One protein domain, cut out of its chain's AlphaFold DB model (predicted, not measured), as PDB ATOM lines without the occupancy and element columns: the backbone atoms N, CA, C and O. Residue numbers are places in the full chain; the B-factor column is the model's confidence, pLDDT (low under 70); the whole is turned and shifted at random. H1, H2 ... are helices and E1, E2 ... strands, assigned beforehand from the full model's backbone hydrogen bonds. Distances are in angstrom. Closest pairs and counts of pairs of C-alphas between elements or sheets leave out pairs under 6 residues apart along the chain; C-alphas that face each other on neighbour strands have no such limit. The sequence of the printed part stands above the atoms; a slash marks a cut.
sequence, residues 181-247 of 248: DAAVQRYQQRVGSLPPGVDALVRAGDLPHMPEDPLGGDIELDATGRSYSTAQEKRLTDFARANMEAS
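AT A GLANCE: This is residues 181 to 247 of the 248 residues of an uncharacterized protein of Myxococcus hansupus (UniProt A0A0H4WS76). A small hairpin of two short strands, E1 and E2, sits in the middle, with helices H1 and H2 beyond one side of it and a free tail, residues 236 to 247 with H3, sticking out on the other. The 67 printed residues hold H1, H2, E1, E2, H3 in that order, mostly helix, with under half in named elements. The sheet, in the order E1 - E2, is antiparallel, and the whole is flat, 38 by 30 by 16 A, and only just loose, close to compact, with a radius of gyration of the C-alphas of 13.2 A.

HOW THE PARTS SIT: Strands E1, residues 219 to 221, and E2, residues 227 to 229, form an antiparallel hairpin; N 220 and O 228 are 2.9 A apart, within hydrogen-bond range. The closest C-alphas of E1 and H2, residues 198 to 203, are those of Glu 220 and Val 198, 6.4 A apart. H2 and H1, residues 181 to 191, only just touch, with 3 pairs of C-alphas within 8 A, the closest Ala 183 and Leu 201 at 6.8 A, at a steep tilt of 55 degrees. H3, residues 238 to 245, touches no helix. In H1, H2 and H3 every O i to N i+4 pair is within hydrogen-bond range.

IN THESE COORDINATES: H1 begins at C-alpha 181 (237.899, 181.647, 166.665) and is 15.2 A long; H3, 10.5 A, ends at C-alpha 245 (225.291, 185.741, 150.542).

THE WHOLE: The printed part has no cut; the link from H2 to E1 is long, and residues 239 to 247 have pLDDT under 70.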
ATOM      1  N   ASP A 181     237.503 181.217 168.012       97.06
ATOM      2  CA  ASP A 181     237.899 181.647 166.665       97.06
ATOM      3  C   ASP A 181     239.211 182.448 166.688       97.06
ATOM      4  O   ASP A 181     240.110 182.220 165.873       97.06
ATOM      5  N   ALA A 182     239.365 183.363 167.650       96.62
ATOM      6  CA  ALA A 182     240.605 184.116 167.822       96.62
ATOM      7  C   ALA A 182     241.790 183.195 168.176       96.62
ATOM      8  O   ALA A 182     242.905 183.401 167.690       96.62
ATOM      9  N   ALA A 183     241.567 182.155 168.984       97.81
ATOM     10  CA  ALA A 183     242.585 181.156 169.293       97.81
ATOM     11  C   ALA A 183     242.960 180.298 168.073       97.81
ATOM     12  O   ALA A 183     244.149 180.060 167.851       97.81
ATOM     13  N   VAL A 184     241.989 179.905 167.240       98.06
ATOM     14  CA  VAL A 184     242.238 179.228 165.955       98.06
ATOM     15  C   VAL A 184     243.131 180.082 165.060       98.06
ATOM     16  O   VAL A 184     244.118 179.579 164.521       98.06
ATOM     17  N   GLN A 185     242.840 181.381 164.942       96.94
ATOM     18  CA  GLN A 185     243.651 182.297 164.138       96.94
ATOM     19  C   GLN A 185     245.093 182.396 164.657       96.94
ATOM     20  O   GLN A 185     246.030 182.319 163.861       96.94
ATOM     21  N   ARG A 186     245.293 182.513 165.979       96.62
ATOM     22  CA  ARG A 186     246.637 182.519 166.588       96.62
ATOM     23  C   ARG A 186     247.393 181.217 166.325       96.62
ATOM     24  O   ARG A 186     248.551 181.259 165.902       96.62
ATOM     25  N   TYR A 187     246.732 180.076 166.509       97.50
ATOM     26  CA  TYR A 187     247.307 178.765 166.220       97.50
ATOM     27  C   TYR A 187     247.737 178.670 164.752       97.50
ATOM     28  O   TYR A 187     248.878 178.305 164.464       97.50
ATOM     29  N   GLN A 188     246.862 179.059 163.822       96.50
ATOM     30  CA  GLN A 188     247.135 178.997 162.388       96.50
ATOM     31  C   GLN A 188     248.300 179.904 161.981       96.50
ATOM     32  O   GLN A 188     249.148 179.488 161.196       96.50
ATOM     33  N   GLN A 189     248.388 181.114 162.540       95.75
ATOM     34  CA  GLN A 189     249.509 182.027 162.291       95.75
ATOM     35  C   GLN A 189     250.850 181.455 162.772       95.75
ATOM     36  O   GLN A 189     251.879 181.686 162.140       95.75
ATOM     37  N   ARG A 190     250.846 180.701 163.876       96.00
ATOM     38  CA  ARG A 190     252.054 180.123 164.479       96.00
ATOM     39  C   ARG A 190     252.478 178.798 163.840       96.00
ATOM     40  O   ARG A 190     253.670 178.564 163.667       96.00
ATOM     41  N   VAL A 191     251.523 177.915 163.542       95.44
ATOM     42  CA  VAL A 191     251.766 176.537 163.068       95.44
ATOM     43  C   VAL A 191     251.707 176.431 161.541       95.44
ATOM     44  O   VAL A 191     252.330 175.547 160.960       95.44
ATOM     45  N   GLY A 192     250.989 177.338 160.874       95.38
ATOM     46  CA  GLY A 192     250.786 177.327 159.423       95.38
ATOM     47  C   GLY A 192     249.657 176.404 158.947       95.38
ATOM     48  O   GLY A 192     249.421 176.303 157.745       95.38
ATOM     49  N   SER A 193     248.942 175.744 159.861       95.31
ATOM     50  CA  SER A 193     247.784 174.891 159.571       95.31
ATOM     51  C   SER A 193     246.661 175.113 160.585       95.31
ATOM     52  O   SER A 193     246.889 175.659 161.665       95.31
ATOM     53  N   LEU A 194     245.437 174.705 160.234       96.38
ATOM     54  CA  LEU A 194     244.312 174.725 161.169       96.38
ATOM     55  C   LEU A 194     244.535 173.714 162.309       96.38
ATOM     56  O   LEU A 194     245.130 172.652 162.079       96.38
ATOM     57  N   PRO A 195     244.066 174.014 163.531       96.69
ATOM     58  CA  PRO A 195     244.065 173.043 164.614       96.69
ATOM     59  C   PRO A 195     243.112 171.883 164.271       96.69
ATOM     60  O   PRO A 195     242.061 172.111 163.676       96.69
ATOM     61  N   PRO A 196     243.437 170.636 164.658       94.69
ATOM     62  CA  PRO A 196     242.560 169.486 164.421       94.69
ATOM     63  C   PRO A 196     241.287 169.497 165.284       94.69
ATOM     64  O   PRO A 196     240.389 168.699 165.038       94.69
ATOM     65  N   GLY A 197     241.220 170.363 166.299       96.31
ATOM     66  CA  GLY A 197     240.104 170.470 167.233       96.31
ATOM     67  C   GLY A 197     240.387 171.479 168.346       96.31
ATOM     68  O   GLY A 197     241.501 172.002 168.465       96.31
ATOM     69  N   VAL A 198     239.377 171.747 169.173       96.81
ATOM     70  CA  VAL A 198     239.472 172.684 170.308       96.81
ATOM     71  C   VAL A 198     240.470 172.192 171.364       96.81
ATOM     72  O   VAL A 198     241.230 172.975 171.930       96.81
ATOM     73  N   ASP A 199     240.567 170.879 171.569       96.88
ATOM     74  CA  ASP A 199     241.519 170.244 172.485       96.88
ATOM     75  C   ASP A 199     242.985 170.555 172.130       96.88
ATOM     76  O   ASP A 199     243.837 170.714 173.011       96.88
ATOM     77  N   ALA A 200     243.293 170.676 170.835       96.31
ATOM     78  CA  ALA A 200     244.624 171.041 170.372       96.31
ATOM     79  C   ALA A 200     244.979 172.495 170.707       96.31
ATOM     80  O   ALA A 200     246.140 172.764 171.015       96.31
ATOM     81  N   LEU A 201     243.999 173.404 170.707       97.06
ATOM     82  CA  LEU A 201     244.195 174.798 171.120       97.06
ATOM     83  C   LEU A 201     244.559 174.890 172.602       97.06
ATOM     84  O   LEU A 201     245.471 175.635 172.961       97.06
ATOM     85  N   VAL A 202     243.910 174.091 173.453       96.56
ATOM     86  CA  VAL A 202     244.218 174.034 174.891       96.56
ATOM     87  C   VAL A 202     245.613 173.453 175.125       96.56
ATOM     88  O   VAL A 202     246.430 174.059 175.814       96.56
ATOM     89  N   ARG A 203     245.942 172.309 174.504       96.00
ATOM     90  CA  ARG A 203     247.279 171.693 174.639       96.00
ATOM     91  C   ARG A 203     248.406 172.592 174.138       96.00
ATOM     92  O   ARG A 203     249.510 172.536 174.673       96.00
ATOM     93  N   ALA A 204     248.141 173.383 173.102       94.25
ATOM     94  CA  ALA A 204     249.102 174.325 172.548       94.25
ATOM     95  C   ALA A 204     249.207 175.639 173.347       94.25
ATOM     96  O   ALA A 204     250.119 176.423 173.087       94.25
ATOM     97  N   GLY A 205     248.311 175.868 174.314       94.19
ATOM     98  CA  GLY A 205     248.260 177.080 175.133       94.19
ATOM     99  C   GLY A 205     247.599 178.284 174.452       94.19
ATOM    100  O   GLY A 205     247.674 179.390 174.980       94.19
ATOM    101  N   ASP A 206     246.951 178.093 173.297       94.69
ATOM    102  CA  ASP A 206     246.199 179.143 172.595       94.69
ATOM    103  C   ASP A 206     244.832 179.418 173.258       94.69
ATOM    104  O   ASP A 206     244.276 180.511 173.093       94.69
ATOM    105  N   LEU A 207     244.326 178.447 174.033       95.38
ATOM    106  CA  LEU A 207     243.206 178.569 174.971       95.38
ATOM    107  C   LEU A 207     243.640 178.148 176.388       95.38
ATOM    108  O   LEU A 207     244.381 177.174 176.525       95.38
ATOM    109  N   PRO A 208     243.175 178.836 177.448       94.19
ATOM    110  CA  PRO A 208     243.574 178.532 178.825       94.19
ATOM    111  C   PRO A 208     242.938 177.247 179.377       94.19
ATOM    112  O   PRO A 208     243.553 176.545 180.176       94.19
ATOM    113  N   HIS A 209     241.709 176.942 178.966       95.12
ATOM    114  CA  HIS A 209     240.953 175.753 179.350       95.12
ATOM    115  C   HIS A 209     239.982 175.379 178.228       95.12
ATOM    116  O   HIS A 209     239.831 176.123 177.255       95.12
ATOM    117  N   MET A 210     239.330 174.222 178.361       95.38
ATOM    118  CA  MET A 210     238.248 173.844 177.455       95.38
ATOM    119  C   MET A 210     237.104 174.860 177.597       95.38
ATOM    120  O   MET A 210     236.726 175.152 178.736       95.38
ATOM    121  N   PRO A 211     236.595 175.442 176.500       95.75
ATOM    122  CA  PRO A 211     235.467 176.357 176.570       95.75
ATOM    123  C   PRO A 211     234.196 175.579 176.929       95.75
ATOM    124  O   PRO A 211     234.012 174.437 176.504       95.75
ATOM    125  N   GLU A 212     233.336 176.199 177.729       95.69
ATOM    126  CA  GLU A 212     232.045 175.639 178.127       95.69
ATOM    127  C   GLU A 212     230.936 176.228 177.251       95.69
ATOM    128  O   GLU A 212     231.000 177.398 176.876       95.69
ATOM    129  N   ASP A 213     229.914 175.433 176.935       96.81
ATOM    130  CA  ASP A 213     228.722 175.903 176.231       96.81
ATOM    131  C   ASP A 213     227.632 176.308 177.246       96.81
ATOM    132  O   ASP A 213     227.071 175.438 177.925       96.81
ATOM    133  N   PRO A 214     227.259 177.599 177.344       96.44
ATOM    134  CA  PRO A 214     226.212 178.064 178.261       96.44
ATOM    135  C   PRO A 214     224.815 177.470 178.000       96.44
ATOM    136  O   PRO A 214     223.939 177.532 178.869       96.44
ATOM    137  N   LEU A 215     224.579 176.915 176.808       96.06
ATOM    138  CA  LEU A 215     223.349 176.212 176.435       96.06
ATOM    139  C   LEU A 215     223.409 174.704 176.733       96.06
ATOM    140  O   LEU A 215     222.393 174.025 176.578       96.06
ATOM    141  N   GLY A 216     224.549 174.188 177.205       95.25
ATOM    142  CA  GLY A 216     224.734 172.792 177.611       95.25
ATOM    143  C   GLY A 216     225.134 171.835 176.484       95.25
ATOM    144  O   GLY A 216     224.978 170.626 176.649       95.25
ATOM    145  N   GLY A 217     225.592 172.360 175.346       95.44
ATOM    146  CA  GLY A 217     226.203 171.582 174.269       95.44
ATOM    147  C   GLY A 217     227.718 171.426 174.413       95.44
ATOM    148  O   GLY A 217     228.288 171.600 175.489       95.44
ATOM    149  N   ASP A 218     228.357 171.133 173.286       96.19
ATOM    150  CA  ASP A 218     229.806 171.073 173.121       96.19
ATOM    151  C   ASP A 218     230.240 172.087 172.054       96.19
ATOM    152  O   ASP A 218     229.528 172.311 171.068       96.19
ATOM    153  N   ILE A 219     231.420 172.688 172.238       97.44
ATOM    154  CA  ILE A 219     232.020 173.603 171.262       97.44
ATOM    155  C   ILE A 219     233.002 172.833 170.378       97.44
ATOM    156  O   ILE A 219     233.989 172.267 170.855       97.44
ATOM    157  N   GLU A 220     232.751 172.862 169.073       97.12
ATOM    158  CA  GLU A 220     233.516 172.149 168.050       97.12
ATOM    159  C   GLU A 220     233.995 173.104 166.946       97.12
ATOM    160  O   GLU A 220     233.590 174.266 166.890       97.12
ATOM    161  N   LEU A 221     234.884 172.623 166.069       96.75
ATOM    162  CA  LEU A 221     235.376 173.367 164.905       96.75
ATOM    163  C   LEU A 221     234.875 172.724 163.613       96.75
ATOM    164  O   LEU A 221     234.949 171.507 163.450       96.75
ATOM    165  N   ASP A 222     234.419 173.544 162.669       94.56
ATOM    166  CA  ASP A 222     234.084 173.083 161.324       94.56
ATOM    167  C   ASP A 222     235.338 172.898 160.442       94.56
ATOM    168  O   ASP A 222     236.471 173.186 160.835       94.56
ATOM    169  N   ALA A 223     235.141 172.441 159.201       92.56
ATOM    170  CA  ALA A 223     236.230 172.217 158.246       92.56
ATOM    171  C   ALA A 223     237.014 173.491 157.865       92.56
ATOM    172  O   ALA A 223     238.113 173.398 157.318       92.56
ATOM    173  N   THR A 224     236.457 174.675 158.127       92.81
ATOM    174  CA  THR A 224     237.114 175.972 157.914       92.81
ATOM    175  C   THR A 224     237.853 176.467 159.158       92.81
ATOM    176  O   THR A 224     238.538 177.486 159.095       92.81
ATOM    177  N   GLY A 225     237.757 175.735 160.273       93.44
ATOM    178  CA  GLY A 225     238.289 176.130 161.572       93.44
ATOM    179  C   GLY A 225     237.385 177.104 162.324       93.44
ATOM    180  O   GLY A 225     237.825 177.689 163.310       93.44
ATOM    181  N   ARG A 226     236.142 177.310 161.879       95.44
ATOM    182  CA  ARG A 226     235.193 178.169 162.584       95.44
ATOM    183  C   ARG A 226     234.524 177.387 163.703       95.44
ATOM    184  O   ARG A 226     234.049 176.274 163.484       95.44
ATOM    185  N   SER A 227     234.461 177.988 164.884       96.69
ATOM    186  CA  SER A 227     233.789 177.376 166.023       96.69
ATOM    187  C   SER A 227     232.264 177.419 165.896       96.69
ATOM    188  O   SER A 227     231.694 178.405 165.405       96.69
ATOM    189  N   TYR A 228     231.609 176.355 166.358       96.31
ATOM    190  CA  TYR A 228     230.157 176.244 166.500       96.31
ATOM    191  C   TYR A 228     229.789 175.446 167.759       96.31
ATOM    192  O   TYR A 228     230.623 174.750 168.333       96.31
ATOM    193  N   SER A 229     228.531 175.565 168.183       97.00
ATOM    194  CA  SER A 229     227.953 174.806 169.296       97.00
ATOM    195  C   SER A 229     227.055 173.693 168.768       97.00
ATOM    196  O   SER A 229     226.281 173.908 167.834       97.00
ATOM    197  N   THR A 230     227.091 172.519 169.393       96.00
ATOM    198  CA  THR A 230     226.154 171.422 169.088       96.00
ATOM    199  C   THR A 230     224.729 171.683 169.600       96.00
ATOM    200  O   THR A 230     223.784 171.043 169.138       96.00
ATOM    201  N   ALA A 231     224.546 172.646 170.510       94.50
ATOM    202  CA  ALA A 231     223.249 173.060 171.048       94.50
ATOM    203  C   ALA A 231     222.588 174.207 170.254       94.50
ATOM    204  O   ALA A 231     221.426 174.543 170.510       94.50
ATOM    205  N   GLN A 232     223.289 174.804 169.284       91.12
ATOM    206  CA  GLN A 232     222.787 175.924 168.490       91.12
ATOM    207  C   GLN A 232     223.052 175.729 166.992       91.12
ATOM    208  O   GLN A 232     224.191 175.676 166.547       91.12
ATOM    209  N   GLU A 233     221.987 175.720 166.183       85.62
ATOM    210  CA  GLU A 233     222.097 175.520 164.727       85.62
ATOM    211  C   GLU A 233     222.863 176.650 164.013       85.62
ATOM    212  O   GLU A 233     223.559 176.408 163.030       85.62
ATOM    213  N   LYS A 234     222.709 177.901 164.473       87.00
ATOM    214  CA  LYS A 234     223.298 179.093 163.843       87.00
ATOM    215  C   LYS A 234     223.817 180.071 164.878       87.00
ATOM    216  O   LYS A 234     223.105 180.392 165.830       87.00
ATOM    217  N   ARG A 235     224.997 180.627 164.619       89.88
ATOM    218  CA  ARG A 235     225.591 181.691 165.431       89.88
ATOM    219  C   ARG A 235     224.784 182.976 165.330       89.88
ATOM    220  O   ARG A 235     224.174 183.272 164.298       89.88
ATOM    221  N   LEU A 236     224.843 183.811 166.364       86.19
ATOM    222  CA  LEU A 236     224.196 185.130 166.340       86.19
ATOM    223  C   LEU A 236     224.779 186.016 165.229       86.19
ATOM    224  O   LEU A 236     224.087 186.865 164.656       86.19
ATOM    225  N   THR A 237     226.040 185.767 164.883       83.19
ATOM    226  CA  THR A 237     226.762 186.449 163.811       83.19
ATOM    227  C   THR A 237     226.427 185.927 162.405       83.19
ATOM    228  O   THR A 237     226.637 186.651 161.432       83.19
ATOM    229  N   ASP A 238     225.811 184.747 162.250       78.69
ATOM    230  CA  ASP A 238     225.539 184.142 160.929       78.69
ATOM    231  C   ASP A 238     224.500 184.887 160.098       78.69
ATOM    232  O   ASP A 238     224.565 184.890 158.868       78.69
ATOM    233  N   PHE A 239     223.573 185.592 160.738       60.62
ATOM    234  CA  PHE A 239     222.602 186.421 160.025       60.62
ATOM    235  C   PHE A 239     223.270 187.573 159.255       60.62
ATOM    236  O   PHE A 239     222.750 188.005 158.226       60.62
ATOM    237  N   ALA A 240     224.455 188.029 159.684       51.03
ATOM    238  CA  ALA A 240     225.252 188.973 158.904       51.03
ATOM    239  C   ALA A 240     225.804 188.323 157.625       51.03
ATOM    240  O   ALA A 240     225.855 188.987 156.589       51.03
ATOM    241  N   ARG A 241     226.158 187.028 157.677       47.16
ATOM    242  CA  ARG A 241     226.613 186.224 156.528       47.16
ATOM    243  C   ARG A 241     225.494 185.910 155.550       47.16
ATOM    244  O   ARG A 241     225.686 186.100 154.356       47.16
ATOM    245  N   ALA A 242     224.310 185.554 156.038       41.94
ATOM    246  CA  ALA A 242     223.145 185.351 155.181       41.94
ATOM    247  C   ALA A 242     222.772 186.630 154.410       41.94
ATOM    248  O   ALA A 242     222.494 186.556 153.221       41.94
ATOM    249  N   ASN A 243     222.871 187.816 155.022       39.62
ATOM    250  CA  ASN A 243     222.688 189.084 154.301       39.62
ATOM    251  C   ASN A 243     223.837 189.403 153.312       39.62
ATOM    252  O   ASN A 243     223.632 190.176 152.374       39.62
ATOM    253  N   MET A 244     225.038 188.833 153.505       37.47
ATOM    254  CA  MET A 244     226.167 188.923 152.561       37.47
ATOM    255  C   MET A 244     226.020 187.969 151.368       37.47
ATOM    256  O   MET A 244     226.407 188.335 150.266       37.47
ATOM    257  N   GLU A 245     225.465 186.775 151.576       32.53
ATOM    258  CA  GLU A 245     225.291 185.741 150.542       32.53
ATOM    259  C   GLU A 245     223.940 185.865 149.804       32.53
ATOM    260  O   GLU A 245     223.836 185.479 148.643       32.53
ATOM    261  N   ALA A 246     222.913 186.441 150.442       31.84
ATOM    262  CA  ALA A 246     221.586 186.686 149.865       31.84
ATOM    263  C   ALA A 246     221.410 188.098 149.273       31.84
ATOM    264  O   ALA A 246     220.296 188.454 148.887       31.84
ATOM    265  N   SER A 247     222.475 188.906 149.198       30.39
ATOM    266  CA  SER A 247     222.468 190.102 148.349       30.39
ATOM    267  C   SER A 247     222.761 189.670 146.903       30.39
ATOM    268  O   SER A 247     223.881 189.221 146.653       30.39
TER     269      SER A 247